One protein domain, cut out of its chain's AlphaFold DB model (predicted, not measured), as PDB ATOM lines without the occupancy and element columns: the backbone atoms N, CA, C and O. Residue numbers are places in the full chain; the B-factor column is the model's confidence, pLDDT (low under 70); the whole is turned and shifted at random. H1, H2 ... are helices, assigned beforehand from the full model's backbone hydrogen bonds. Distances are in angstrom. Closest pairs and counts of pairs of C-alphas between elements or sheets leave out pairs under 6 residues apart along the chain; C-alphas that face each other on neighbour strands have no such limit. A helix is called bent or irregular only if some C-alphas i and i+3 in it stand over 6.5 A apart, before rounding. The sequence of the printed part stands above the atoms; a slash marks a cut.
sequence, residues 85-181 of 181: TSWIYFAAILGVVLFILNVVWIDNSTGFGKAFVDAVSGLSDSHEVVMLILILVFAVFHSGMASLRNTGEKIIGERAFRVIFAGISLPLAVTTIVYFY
ATOM      1  N   THR A  85     146.956 149.411 138.317       73.19
ATOM      2  CA  THR A  85     146.793 147.951 138.240       73.19
ATOM      3  C   THR A  85     145.566 147.441 139.008       73.19
ATOM      4  O   THR A  85     144.884 146.542 138.530       73.19
ATOM      5  N   SER A  86     145.228 148.025 140.168       71.19
ATOM      6  CA  SER A  86     144.001 147.684 140.909       71.19
ATOM      7  C   SER A  86     142.742 148.110 140.154       71.19
ATOM      8  O   SER A  86     141.732 147.419 140.251       71.19
ATOM      9  N   TRP A  87     142.807 149.207 139.398       76.19
ATOM     10  CA  TRP A  87     141.721 149.674 138.536       76.19
ATOM     11  C   TRP A  87     141.540 148.744 137.327       76.19
ATOM     12  O   TRP A  87     140.412 148.391 136.995       76.19
ATOM     13  N   ILE A  88     142.642 148.249 136.752       83.44
ATOM     14  CA  ILE A  88     142.633 147.201 135.717       83.44
ATOM     15  C   ILE A  88     142.027 145.893 136.244       83.44
ATOM     16  O   ILE A  88     141.139 145.347 135.595       83.44
ATOM     17  N   TYR A  89     142.421 145.411 137.430       78.81
ATOM     18  CA  TYR A  89     141.827 144.197 138.008       78.81
ATOM     19  C   TYR A  89     140.343 144.390 138.350       78.81
ATOM     20  O   TYR A  89     139.536 143.510 138.065       78.81
ATOM     21  N   PHE A  90     139.964 145.548 138.900       76.50
ATOM     22  CA  PHE A  90     138.568 145.920 139.148       76.50
ATOM     23  C   PHE A  90     137.740 145.895 137.855       76.50
ATOM     24  O   PHE A  90     136.707 145.231 137.811       76.50
ATOM     25  N   ALA A  91     138.214 146.556 136.794       79.50
ATOM     26  CA  ALA A  91     137.528 146.627 135.507       79.50
ATOM     27  C   ALA A  91     137.483 145.268 134.789       79.50
ATOM     28  O   ALA A  91     136.467 144.942 134.183       79.50
ATOM     29  N   ALA A  92     138.532 144.449 134.898       86.12
ATOM     30  CA  ALA A  92     138.563 143.100 134.335       86.12
ATOM     31  C   ALA A  92     137.592 142.153 135.058       86.12
ATOM     32  O   ALA A  92     136.824 141.456 134.402       86.12
ATOM     33  N   ILE A  93     137.564 142.157 136.396       84.69
ATOM     34  CA  ILE A  93     136.625 141.339 137.183       84.69
ATOM     35  C   ILE A  93     135.183 141.805 136.938       84.69
ATOM     36  O   ILE A  93     134.305 140.973 136.715       84.69
ATOM     37  N   LEU A  94     134.941 143.120 136.902       84.19
ATOM     38  CA  LEU A  94     133.645 143.701 136.538       84.19
ATOM     39  C   LEU A  94     133.219 143.304 135.125       84.19
ATOM     40  O   LEU A  94     132.086 142.870 134.944       84.19
ATOM     41  N   GLY A  95     134.124 143.397 134.151       83.69
ATOM     42  CA  GLY A  95     133.887 143.001 132.767       83.69
ATOM     43  C   GLY A  95     133.590 141.510 132.619       83.69
ATOM     44  O   GLY A  95     132.658 141.160 131.909       83.69
ATOM     45  N   VAL A  96     134.307 140.631 133.328       87.81
ATOM     46  CA  VAL A  96     134.055 139.178 133.318       87.81
ATOM     47  C   VAL A  96     132.717 138.836 133.975       87.81
ATOM     48  O   VAL A  96     131.949 138.064 133.406       87.81
ATOM     49  N   VAL A  97     132.393 139.428 135.131       83.31
ATOM     50  CA  VAL A  97     131.098 139.201 135.801       83.31
ATOM     51  C   VAL A  97     129.944 139.732 134.945       83.31
ATOM     52  O   VAL A  97     128.977 139.004 134.730       83.31
ATOM     53  N   LEU A  98     130.059 140.946 134.394       82.19
ATOM     54  CA  LEU A  98     129.078 141.493 133.452       82.19
ATOM     55  C   LEU A  98     128.970 140.651 132.181       82.19
ATOM     56  O   LEU A  98     127.859 140.452 131.716       82.19
ATOM     57  N   PHE A  99     130.068 140.133 131.630       83.12
ATOM     58  CA  PHE A  99     130.041 139.292 130.430       83.12
ATOM     59  C   PHE A  99     129.327 137.961 130.687       83.12
ATOM     60  O   PHE A  99     128.462 137.576 129.902       83.12
ATOM     61  N   ILE A 100     129.614 137.296 131.812       85.69
ATOM     62  CA  ILE A 100     128.909 136.072 132.220       85.69
ATOM     63  C   ILE A 100     127.417 136.366 132.414       85.69
ATOM     64  O   ILE A 100     126.588 135.655 131.854       85.69
ATOM     65  N   LEU A 101     127.056 137.432 133.138       81.12
ATOM     66  CA  LEU A 101     125.650 137.822 133.304       81.12
ATOM     67  C   LEU A 101     125.001 138.225 131.972       81.12
ATOM     68  O   LEU A 101     123.843 137.904 131.753       81.12
ATOM     69  N   ASN A 102     125.721 138.869 131.056       79.62
ATOM     70  CA  ASN A 102     125.212 139.255 129.742       79.62
ATOM     71  C   ASN A 102     124.887 138.021 128.885       79.62
ATOM     72  O   ASN A 102     123.807 137.957 128.307       79.62
ATOM     73  N   VAL A 103     125.773 137.022 128.847       79.69
ATOM     74  CA  VAL A 103     125.519 135.750 128.147       79.69
ATOM     75  C   VAL A 103     124.389 134.960 128.828       79.69
ATOM     76  O   VAL A 103     123.507 134.447 128.156       79.69
ATOM     77  N   VAL A 104     124.348 134.918 130.163       81.75
ATOM     78  CA  VAL A 104     123.343 134.149 130.926       81.75
ATOM     79  C   VAL A 104     121.984 134.869 131.050       81.75
ATOM     80  O   VAL A 104     120.990 134.235 131.400       81.75
ATOM     81  N   TRP A 105     121.883 136.169 130.750       77.44
ATOM     82  CA  TRP A 105     120.648 136.958 130.918       77.44
ATOM     83  C   TRP A 105     120.143 137.626 129.631       77.44
ATOM     84  O   TRP A 105     118.943 137.586 129.380       77.44
ATOM     85  N   ILE A 106     121.025 138.230 128.825       73.31
ATOM     86  CA  ILE A 106     120.658 139.057 127.656       73.31
ATOM     87  C   ILE A 106     120.631 138.268 126.334       73.31
ATOM     88  O   ILE A 106     119.905 138.643 125.411       73.31
ATOM     89  N   ASP A 107     121.422 137.198 126.222       73.44
ATOM     90  CA  ASP A 107     121.518 136.397 125.000       73.44
ATOM     91  C   ASP A 107     120.161 135.753 124.661       73.44
ATOM     92  O   ASP A 107     119.558 135.080 125.489       73.44
ATOM     93  N   ASN A 108     119.652 135.925 123.439       63.34
ATOM     94  CA  ASN A 108     118.355 135.346 123.060       63.34
ATOM     95  C   ASN A 108     118.407 133.828 122.787       63.34
ATOM     96  O   ASN A 108     117.357 133.210 122.622       63.34
ATOM     97  N   SER A 109     119.597 133.220 122.749       65.25
ATOM     98  CA  SER A 109     119.791 131.776 122.555       65.25
ATOM     99  C   SER A 109     119.938 130.985 123.861       65.25
ATOM    100  O   SER A 109     119.576 129.810 123.902       65.25
ATOM    101  N   THR A 110     120.459 131.610 124.924       61.47
ATOM    102  CA  THR A 110     120.752 130.952 126.217       61.47
ATOM    103  C   THR A 110     120.318 131.757 127.450       61.47
ATOM    104  O   THR A 110     120.390 131.246 128.568       61.47
ATOM    105  N   GLY A 111     119.861 132.999 127.275       67.12
ATOM    106  CA  GLY A 111     119.652 133.959 128.352       67.12
ATOM    107  C   GLY A 111     118.294 133.866 129.045       67.12
ATOM    108  O   GLY A 111     117.229 133.909 128.423       67.12
ATOM    109  N   PHE A 112     118.326 133.830 130.376       75.44
ATOM    110  CA  PHE A 112     117.128 133.753 131.213       75.44
ATOM    111  C   PHE A 112     116.261 135.018 131.188       75.44
ATOM    112  O   PHE A 112     115.089 134.931 131.543       75.44
ATOM    113  N   GLY A 113     116.773 136.176 130.754       77.75
ATOM    114  CA  GLY A 113     116.036 137.443 130.777       77.75
ATOM    115  C   GLY A 113     114.755 137.416 129.938       77.75
ATOM    116  O   GLY A 113     113.725 137.914 130.390       77.75
ATOM    117  N   LYS A 114     114.775 136.756 128.766       79.75
ATOM    118  CA  LYS A 114     113.575 136.593 127.926       79.75
ATOM    119  C   LYS A 114     112.527 135.755 128.665       79.75
ATOM    120  O   LYS A 114     111.400 136.207 128.808       79.75
ATOM    121  N   ALA A 115     112.906 134.592 129.200       81.56
ATOM    122  CA  ALA A 115     112.007 133.706 129.949       81.56
ATOM    123  C   ALA A 115     111.517 134.309 131.282       81.56
ATOM    124  O   ALA A 115     110.390 134.051 131.694       81.56
ATOM    125  N   PHE A 116     112.333 135.137 131.940       81.56
ATOM    126  CA  PHE A 116     111.953 135.885 133.138       81.56
ATOM    127  C   PHE A 116     110.857 136.912 132.828       81.56
ATOM    128  O   PHE A 116     109.831 136.917 133.503       81.56
ATOM    129  N   VAL A 117     111.031 137.731 131.783       82.25
ATOM    130  CA  VAL A 117     109.991 138.677 131.341       82.25
ATOM    131  C   VAL A 117     108.726 137.926 130.916       82.25
ATOM    132  O   VAL A 117     107.645 138.282 131.375       82.25
ATOM    133  N   ASP A 118     108.866 136.852 130.130       82.75
ATOM    134  CA  ASP A 118     107.761 135.992 129.670       82.75
ATOM    135  C   ASP A 118     106.927 135.470 130.857       82.75
ATOM    136  O   ASP A 118     105.706 135.630 130.881       82.75
ATOM    137  N   ALA A 119     107.593 134.949 131.897       84.88
ATOM    138  CA  ALA A 119     106.960 134.439 133.112       84.88
ATOM    139  C   ALA A 119     106.285 135.526 133.968       84.88
ATOM    140  O   ALA A 119     105.268 135.243 134.602       84.88
ATOM    141  N   VAL A 120     106.804 136.762 133.991       82.94
ATOM    142  CA  VAL A 120     106.128 137.876 134.681       82.94
ATOM    143  C   VAL A 120     104.930 138.379 133.868       82.94
ATOM    144  O   VAL A 120     103.880 138.637 134.455       82.94
ATOM    145  N   SER A 121     105.020 138.446 132.534       83.31
ATOM    146  CA  SER A 121     103.858 138.764 131.686       83.31
ATOM    147  C   SER A 121     102.779 137.679 131.721       83.31
ATOM    148  O   SER A 121     101.598 137.999 131.776       83.31
ATOM    149  N   GLY A 122     103.156 136.401 131.819       80.56
ATOM    150  CA  GLY A 122     102.215 135.299 132.048       80.56
ATOM    151  C   GLY A 122     101.531 135.329 133.422       80.56
ATOM    152  O   GLY A 122     100.607 134.551 133.654       80.56
ATOM    153  N   LEU A 123     101.961 136.215 134.330       80.88
ATOM    154  CA  LEU A 123     101.330 136.444 135.630       80.88
ATOM    155  C   LEU A 123     100.311 137.600 135.607       80.88
ATOM    156  O   LEU A 123      99.539 137.737 136.559       80.88
ATOM    157  N   SER A 124     100.306 138.452 134.572       77.94
ATOM    158  CA  SER A 124      99.347 139.556 134.455       77.94
ATOM    159  C   SER A 124      99.222 140.106 133.032       77.94
ATOM    160  O   SER A 124     100.185 140.631 132.476       77.94
ATOM    161  N   ASP A 125      98.001 140.089 132.485       75.88
ATOM    162  CA  ASP A 125      97.682 140.671 131.172       75.88
ATOM    163  C   ASP A 125      97.867 142.204 131.115       75.88
ATOM    164  O   ASP A 125      97.928 142.789 130.032       75.88
ATOM    165  N   SER A 126      97.935 142.887 132.267       83.81
ATOM    166  CA  SER A 126      98.109 144.339 132.332       83.81
ATOM    167  C   SER A 126      99.586 144.735 132.414       83.81
ATOM    168  O   SER A 126     100.267 144.557 133.425       83.81
ATOM    169  N   HIS A 127     100.064 145.373 131.343       81.94
ATOM    170  CA  HIS A 127     101.428 145.894 131.206       81.94
ATOM    171  C   HIS A 127     101.899 146.726 132.419       81.94
ATOM    172  O   HIS A 127     103.030 146.563 132.870       81.94
ATOM    173  N   GLU A 128     101.023 147.544 133.020       84.88
ATOM    174  CA  GLU A 128     101.325 148.315 134.238       84.88
ATOM    175  C   GLU A 128     101.739 147.435 135.432       84.88
ATOM    176  O   GLU A 128     102.648 147.793 136.183       84.88
ATOM    177  N   VAL A 129     101.108 146.267 135.606       85.38
ATOM    178  CA  VAL A 129     101.417 145.332 136.699       85.38
ATOM    179  C   VAL A 129     102.722 144.595 136.416       85.38
ATOM    180  O   VAL A 129     103.543 144.452 137.322       85.38
ATOM    181  N   VAL A 130     102.971 144.203 135.164       86.00
ATOM    182  CA  VAL A 130     104.260 143.628 134.741       86.00
ATOM    183  C   VAL A 130     105.396 144.624 135.004       86.00
ATOM    184  O   VAL A 130     106.399 144.267 135.623       86.00
ATOM    185  N   MET A 131     105.206 145.897 134.642       85.12
ATOM    186  CA  MET A 131     106.159 146.977 134.920       85.12
ATOM    187  C   MET A 131     106.394 147.163 136.420       85.12
ATOM    188  O   MET A 131     107.546 147.230 136.853       85.12
ATOM    189  N   LEU A 132     105.331 147.178 137.230       88.75
ATOM    190  CA  LEU A 132     105.428 147.258 138.690       88.75
ATOM    191  C   LEU A 132     106.237 146.080 139.257       88.75
ATOM    192  O   LEU A 132     107.109 146.302 140.096       88.75
ATOM    193  N   ILE A 133     106.022 144.852 138.772       87.06
ATOM    194  CA  ILE A 133     106.776 143.671 139.218       87.06
ATOM    195  C   ILE A 133     108.257 143.768 138.821       87.06
ATOM    196  O   ILE A 133     109.110 143.509 139.671       87.06
ATOM    197  N   LEU A 134     108.599 144.190 137.595       86.25
ATOM    198  CA  LEU A 134     110.003 144.401 137.194       86.25
ATOM    199  C   LEU A 134     110.689 145.455 138.082       86.25
ATOM    200  O   LEU A 134     111.797 145.224 138.576       86.25
ATOM    201  N   ILE A 135     110.008 146.573 138.353       88.38
ATOM    202  CA  ILE A 135     110.495 147.641 139.239       88.38
ATOM    203  C   ILE A 135     110.636 147.141 140.685       88.38
ATOM    204  O   ILE A 135     111.613 147.479 141.352       88.38
ATOM    205  N   LEU A 136     109.711 146.309 141.171       88.94
ATOM    206  CA  LEU A 136     109.758 145.720 142.512       88.94
ATOM    207  C   LEU A 136     110.916 144.724 142.641       88.94
ATOM    208  O   LEU A 136     111.652 144.785 143.625       88.94
ATOM    209  N   VAL A 137     111.135 143.859 141.647       87.38
ATOM    210  CA  VAL A 137     112.288 142.945 141.608       87.38
ATOM    211  C   VAL A 137     113.594 143.742 141.599       87.38
ATOM    212  O   VAL A 137     114.469 143.479 142.428       87.38
ATOM    213  N   PHE A 138     113.710 144.770 140.751       88.62
ATOM    214  CA  PHE A 138     114.858 145.679 140.759       88.62
ATOM    215  C   PHE A 138     115.051 146.344 142.132       88.62
ATOM    216  O   PHE A 138     116.155 146.312 142.673       88.62
ATOM    217  N   ALA A 139     113.991 146.881 142.743       89.12
ATOM    218  CA  ALA A 139     114.050 147.533 144.050       89.12
ATOM    219  C   ALA A 139     114.448 146.567 145.181       89.12
ATOM    220  O   ALA A 139     115.206 146.960 146.071       89.12
ATOM    221  N   VAL A 140     113.997 145.308 145.138       89.38
ATOM    222  CA  VAL A 140     114.376 144.256 146.097       89.38
ATOM    223  C   VAL A 140     115.842 143.861 145.929       89.38
ATOM    224  O   VAL A 140     116.558 143.816 146.929       89.38
ATOM    225  N   PHE A 141     116.333 143.646 144.704       87.69
ATOM    226  CA  PHE A 141     117.757 143.366 144.481       87.69
ATOM    227  C   PHE A 141     118.641 144.562 144.859       87.69
ATOM    228  O   PHE A 141     119.643 144.385 145.551       87.69
ATOM    229  N   HIS A 142     118.251 145.780 144.484       88.06
ATOM    230  CA  HIS A 142     118.993 147.003 144.787       88.06
ATOM    231  C   HIS A 142     119.060 147.272 146.302       88.06
ATOM    232  O   HIS A 142     120.145 147.445 146.859       88.06
ATOM    233  N   SER A 143     117.917 147.232 146.995       87.12
ATOM    234  CA  SER A 143     117.832 147.492 148.443       87.12
ATOM    235  C   SER A 143     118.391 146.336 149.277       87.12
ATOM    236  O   SER A 143     119.058 146.559 150.289       87.12
ATOM    237  N   GLY A 144     118.164 145.095 148.841       83.44
ATOM    238  CA  GLY A 144     118.712 143.891 149.462       83.44
ATOM    239  C   GLY A 144     120.236 143.872 149.396       83.44
ATOM    240  O   GLY A 144     120.889 143.681 150.421       83.44
ATOM    241  N   MET A 145     120.819 144.182 148.233       82.62
ATOM    242  CA  MET A 145     122.267 144.363 148.106       82.62
ATOM    243  C   MET A 145     122.772 145.557 148.927       82.62
ATOM    244  O   MET A 145     123.784 145.425 149.611       82.62
ATOM    245  N   ALA A 146     122.069 146.694 148.947       81.81
ATOM    246  CA  ALA A 146     122.457 147.839 149.778       81.81
ATOM    247  C   ALA A 146     122.507 147.495 151.285       81.81
ATOM    248  O   ALA A 146     123.397 147.972 151.988       81.81
ATOM    249  N   SER A 147     121.614 146.621 151.763       84.81
ATOM    250  CA  SER A 147     121.649 146.061 153.124       84.81
ATOM    251  C   SER A 147     122.802 145.062 153.315       84.81
ATOM    252  O   SER A 147     123.567 145.154 154.278       84.81
ATOM    253  N   LEU A 148     122.994 144.150 152.352       83.06
ATOM    254  CA  LEU A 148     124.091 143.175 152.349       83.06
ATOM    255  C   LEU A 148     125.480 143.818 152.262       83.06
ATOM    256  O   LEU A 148     126.447 143.153 152.630       83.06
ATOM    257  N   ARG A 149     125.595 145.084 151.830       80.69
ATOM    258  CA  ARG A 149     126.860 145.821 151.669       80.69
ATOM    259  C   ARG A 149     127.812 145.622 152.847       80.69
ATOM    260  O   ARG A 149     128.921 145.149 152.642       80.69
ATOM    261  N   ASN A 150     127.358 145.875 154.074       80.75
ATOM    262  CA  ASN A 150     128.209 145.802 155.271       80.75
ATOM    263  C   ASN A 150     128.751 144.373 155.535       80.75
ATOM    264  O   ASN A 150     129.802 144.198 156.151       80.75
ATOM    265  N   THR A 151     128.049 143.339 155.056       79.69
ATOM    266  CA  THR A 151     128.483 141.931 155.111       79.69
ATOM    267  C   THR A 151     129.375 141.577 153.917       79.69
ATOM    268  O   THR A 151     130.395 140.912 154.086       79.69
ATOM    269  N   GLY A 152     129.035 142.047 152.715       73.44
ATOM    270  CA  GLY A 152     129.795 141.822 151.485       73.44
ATOM    271  C   GLY A 152     131.163 142.503 151.491       73.44
ATOM    272  O   GLY A 152     132.157 141.871 151.142       73.44
ATOM    273  N   GLU A 153     131.252 143.736 151.991       81.06
ATOM    274  CA  GLU A 153     132.506 144.464 152.234       81.06
ATOM    275  C   GLU A 153     133.463 143.662 153.133       81.06
ATOM    276  O   GLU A 153     134.671 143.664 152.905       81.06
ATOM    277  N   LYS A 154     132.926 142.907 154.103       79.69
ATOM    278  CA  LYS A 154     133.686 142.074 155.048       79.69
ATOM    279  C   LYS A 154     134.109 140.699 154.493       79.69
ATOM    280  O   LYS A 154     134.995 140.075 155.074       79.69
ATOM    281  N   ILE A 155     133.489 140.205 153.417       79.00
ATOM    282  CA  ILE A 155     133.785 138.879 152.826       79.00
ATOM    283  C   ILE A 155     134.562 139.007 151.506       79.00
ATOM    284  O   ILE A 155     135.475 138.230 151.248       79.00
ATOM    285  N   ILE A 156     134.195 139.983 150.675       77.62
ATOM    286  CA  ILE A 156     134.659 140.162 149.288       77.62
ATOM    287  C   ILE A 156     135.494 141.450 149.130       77.62
ATOM    288  O   ILE A 156     136.241 141.595 148.162       77.62
ATOM    289  N   GLY A 157     135.425 142.371 150.094       81.50
ATOM    290  CA  GLY A 157     136.121 143.656 150.050       81.50
ATOM    291  C   GLY A 157     135.322 144.743 149.328       81.50
ATOM    292  O   GLY A 157     134.551 144.486 148.403       81.50
ATOM    293  N   GLU A 158     135.532 145.992 149.746       79.38
ATOM    294  CA  GLU A 158     134.753 147.163 149.322       79.38
ATOM    295  C   GLU A 158     134.639 147.316 147.796       79.38
ATOM    296  O   GLU A 158     133.544 147.464 147.247       79.38
ATOM    297  N   ARG A 159     135.771 147.219 147.088       77.81
ATOM    298  CA  ARG A 159     135.828 147.406 145.631       77.81
ATOM    299  C   ARG A 159     135.055 146.315 144.885       77.81
ATOM    300  O   ARG A 159     134.269 146.632 143.998       77.81
ATOM    301  N   ALA A 160     135.236 145.048 145.256       80.69
ATOM    302  CA  ALA A 160     134.591 143.926 144.573       80.69
ATOM    303  C   ALA A 160     133.107 143.760 144.959       80.69
ATOM    304  O   ALA A 160     132.314 143.320 144.127       80.69
ATOM    305  N   PHE A 161     132.681 144.208 146.147       81.88
ATOM    306  CA  PHE A 161     131.250 144.313 146.445       81.88
ATOM    307  C   PHE A 161     130.549 145.315 145.509       81.88
ATOM    308  O   PHE A 161     129.525 144.988 144.905       81.88
ATOM    309  N   ARG A 162     131.132 146.513 145.320       82.81
ATOM    310  CA  ARG A 162     130.614 147.527 144.380       82.81
ATOM    311  C   ARG A 162     130.542 146.996 142.937       82.81
ATOM    312  O   ARG A 162     129.571 147.291 142.244       82.81
ATOM    313  N   VAL A 163     131.519 146.183 142.512       82.00
ATOM    314  CA  VAL A 163     131.511 145.483 141.211       82.00
ATOM    315  C   VAL A 163     130.277 144.598 141.053       82.00
ATOM    316  O   VAL A 163     129.543 144.752 140.081       82.00
ATOM    317  N   ILE A 164     130.029 143.692 142.001       82.12
ATOM    318  CA  ILE A 164     128.920 142.727 141.914       82.12
ATOM    319  C   ILE A 164     127.569 143.456 141.987       82.12
ATOM    320  O   ILE A 164     126.647 143.136 141.239       82.12
ATOM    321  N   PHE A 165     127.465 144.491 142.826       83.62
ATOM    322  CA  PHE A 165     126.274 145.334 142.925       83.62
ATOM    323  C   PHE A 165     125.920 146.028 141.603       83.62
ATOM    324  O   PHE A 165     124.772 145.948 141.159       83.62
ATOM    325  N   ALA A 166     126.898 146.664 140.948       83.62
ATOM    326  CA  ALA A 166     126.706 147.278 139.636       83.62
ATOM    327  C   ALA A 166     126.423 146.222 138.552       83.62
ATOM    328  O   ALA A 166     125.512 146.398 137.747       83.62
ATOM    329  N   GLY A 167     127.158 145.106 138.579       83.75
ATOM    330  CA  GLY A 167     127.046 144.003 137.626       83.75
ATOM    331  C   GLY A 167     125.690 143.294 137.621       83.75
ATOM    332  O   GLY A 167     125.280 142.813 136.572       83.75
ATOM    333  N   ILE A 168     124.975 143.272 138.752       82.94
ATOM    334  CA  ILE A 168     123.598 142.752 138.854       82.94
ATOM    335  C   ILE A 168     122.565 143.854 138.569       82.94
ATOM    336  O   ILE A 168     121.577 143.616 137.875       82.94
ATOM    337  N   SER A 169     122.789 145.076 139.068       85.81
ATOM    338  CA  SER A 169     121.829 146.181 138.908       85.81
ATOM    339  C   SER A 169     121.706 146.662 137.458       85.81
ATOM    340  O   SER A 169     120.610 147.026 137.040       85.81
ATOM    341  N   LEU A 170     122.800 146.653 136.685       85.88
ATOM    342  CA  LEU A 170     122.810 147.059 135.273       85.88
ATOM    343  C   LEU A 170     121.908 146.186 134.382       85.88
ATOM    344  O   LEU A 170     120.990 146.750 133.788       85.88
ATOM    345  N   PRO A 171     122.090 144.852 134.274       79.88
ATOM    346  CA  PRO A 171     121.241 144.024 133.419       79.88
ATOM    347  C   PRO A 171     119.773 144.032 133.859       79.88
ATOM    348  O   PRO A 171     118.904 144.061 132.992       79.88
ATOM    349  N   LEU A 172     119.475 144.103 135.167       81.88
ATOM    350  CA  LEU A 172     118.097 144.257 135.659       81.88
ATOM    351  C   LEU A 172     117.461 145.583 135.202       81.88
ATOM    352  O   LEU A 172     116.334 145.586 134.692       81.88
ATOM    353  N   ALA A 173     118.186 146.699 135.339       84.06
ATOM    354  CA  ALA A 173     117.736 148.002 134.855       84.06
ATOM    355  C   ALA A 173     117.561 148.006 133.326       84.06
ATOM    356  O   ALA A 173     116.562 148.528 132.838       84.06
ATOM    357  N   VAL A 174     118.464 147.361 132.578       83.31
ATOM    358  CA  VAL A 174     118.343 147.199 131.119       83.31
ATOM    359  C   VAL A 174     117.102 146.385 130.751       83.31
ATOM    360  O   VAL A 174     116.347 146.848 129.905       83.31
ATOM    361  N   THR A 175     116.800 145.254 131.406       81.62
ATOM    362  CA  THR A 175     115.530 144.537 131.147       81.62
ATOM    363  C   THR A 175     114.296 145.380 131.463       81.62
ATOM    364  O   THR A 175     113.309 145.292 130.743       81.62
ATOM    365  N   THR A 176     114.353 146.234 132.490       81.69
ATOM    366  CA  THR A 176     113.241 147.141 132.819       81.69
ATOM    367  C   THR A 176     113.072 148.224 131.749       81.69
ATOM    368  O   THR A 176     111.955 148.471 131.315       81.69
ATOM    369  N   ILE A 177     114.168 148.823 131.272       80.62
ATOM    370  CA  ILE A 177     114.154 149.832 130.198       80.62
ATOM    371  C   ILE A 177     113.706 149.222 128.861       80.62
ATOM    372  O   ILE A 177     112.916 149.837 128.160       80.62
ATOM    373  N   VAL A 178     114.165 148.014 128.521       78.88
ATOM    374  CA  VAL A 178     113.788 147.313 127.279       78.88
ATOM    375  C   VAL A 178     112.334 146.830 127.304       78.88
ATOM    376  O   VAL A 178     111.730 146.702 126.250       78.88
ATOM    377  N   TYR A 179     111.741 146.595 128.480       73.81
ATOM    378  CA  TYR A 179     110.305 146.312 128.591       73.81
ATOM    379  C   TYR A 179     109.432 147.589 128.589       73.81
ATOM    380  O   TYR A 179     108.229 147.501 128.367       73.81
ATOM    381  N   PHE A 180     110.026 148.772 128.797       71.69
ATOM    382  CA  PHE A 180     109.359 150.083 128.730       71.69
ATOM    383  C   PHE A 180     109.280 150.687 127.306       71.69
ATOM    384  O   PHE A 180     108.675 151.753 127.165       71.69
ATOM    385  N   TYR A 181     109.933 150.094 126.292       64.81
ATOM    386  CA  TYR A 181     110.284 150.755 125.018       64.81
ATOM    387  C   TYR A 181     109.838 149.976 123.771       64.81
ATOM    388  O   TYR A 181     109.356 150.642 122.828       64.81
TER     389      TYR A 181
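AT A GLANCE: This is residues 85 to 181 of the 181 residues of the protein "NnrU domain-containing protein" of Medicago truncatula (UniProt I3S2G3). Three long helices form an elongated slab, with H4 in the middle between H1 on one side and H3 on the other, while short H2 joins H1 to H3 near one end. H3 folds back into H4 as a helical hairpin. The printed part has 97 residues with four named helices, H1 to H4 in order, and no named strand, in the class all helix. It is only just compact, close to loose, with a radius of gyration of the C-alphas of 15.1 A and spans of 49 by 30 by 19 A.

HOW THE PARTS SIT: H1, residues 85 to 105, and H2, residues 112 to 121, touch only at the corner by their short link, the closest C-alphas being Trp 105 and Gly 113, 4.6 A apart. H3, residues 127 to 155, touches H2 with residues 127 to 134 alone, closest at the C-alphas of Ser 121 and Val 130, 5.8 A, opposite ways at a steep tilt of 47 degrees. H4, residues 158 to 179, touches H3, closest at the C-alphas of Gly 152 and Phe 161, 5.8 A, opposite ways at a shallow tilt of 4 degrees. H4 also touches H1, closest at the C-alphas of Leu 98 and Gly 167, 5.3 A, the same way at 34.7 degrees, only just shallow. H1 and H3 are apart. Every O i to N i+4 pair is within hydrogen-bond range in H1 and H2, against 22 of 25 in H3 and 17 of 18 in H4.

IN THESE COORDINATES: H1 begins at C-alpha 85 (146.793, 147.951, 138.240) and is 29.3 A long; H2 is 14.2 A. H3, 39.5 A, has a kink of 57 degrees near residue 149 and is only just irregular: C-alphas 147 and 150 are 6.9 A apart. H4, 32.1 A, ends at C-alpha 179 (110.305, 146.312, 128.591).

THE WHOLE: The C-alphas farthest apart, Thr 85 and Asp 125, are 50.1 A apart. The printed part has no cut and no long link; pLDDT is under 70 at residues 108 to 111 and 181.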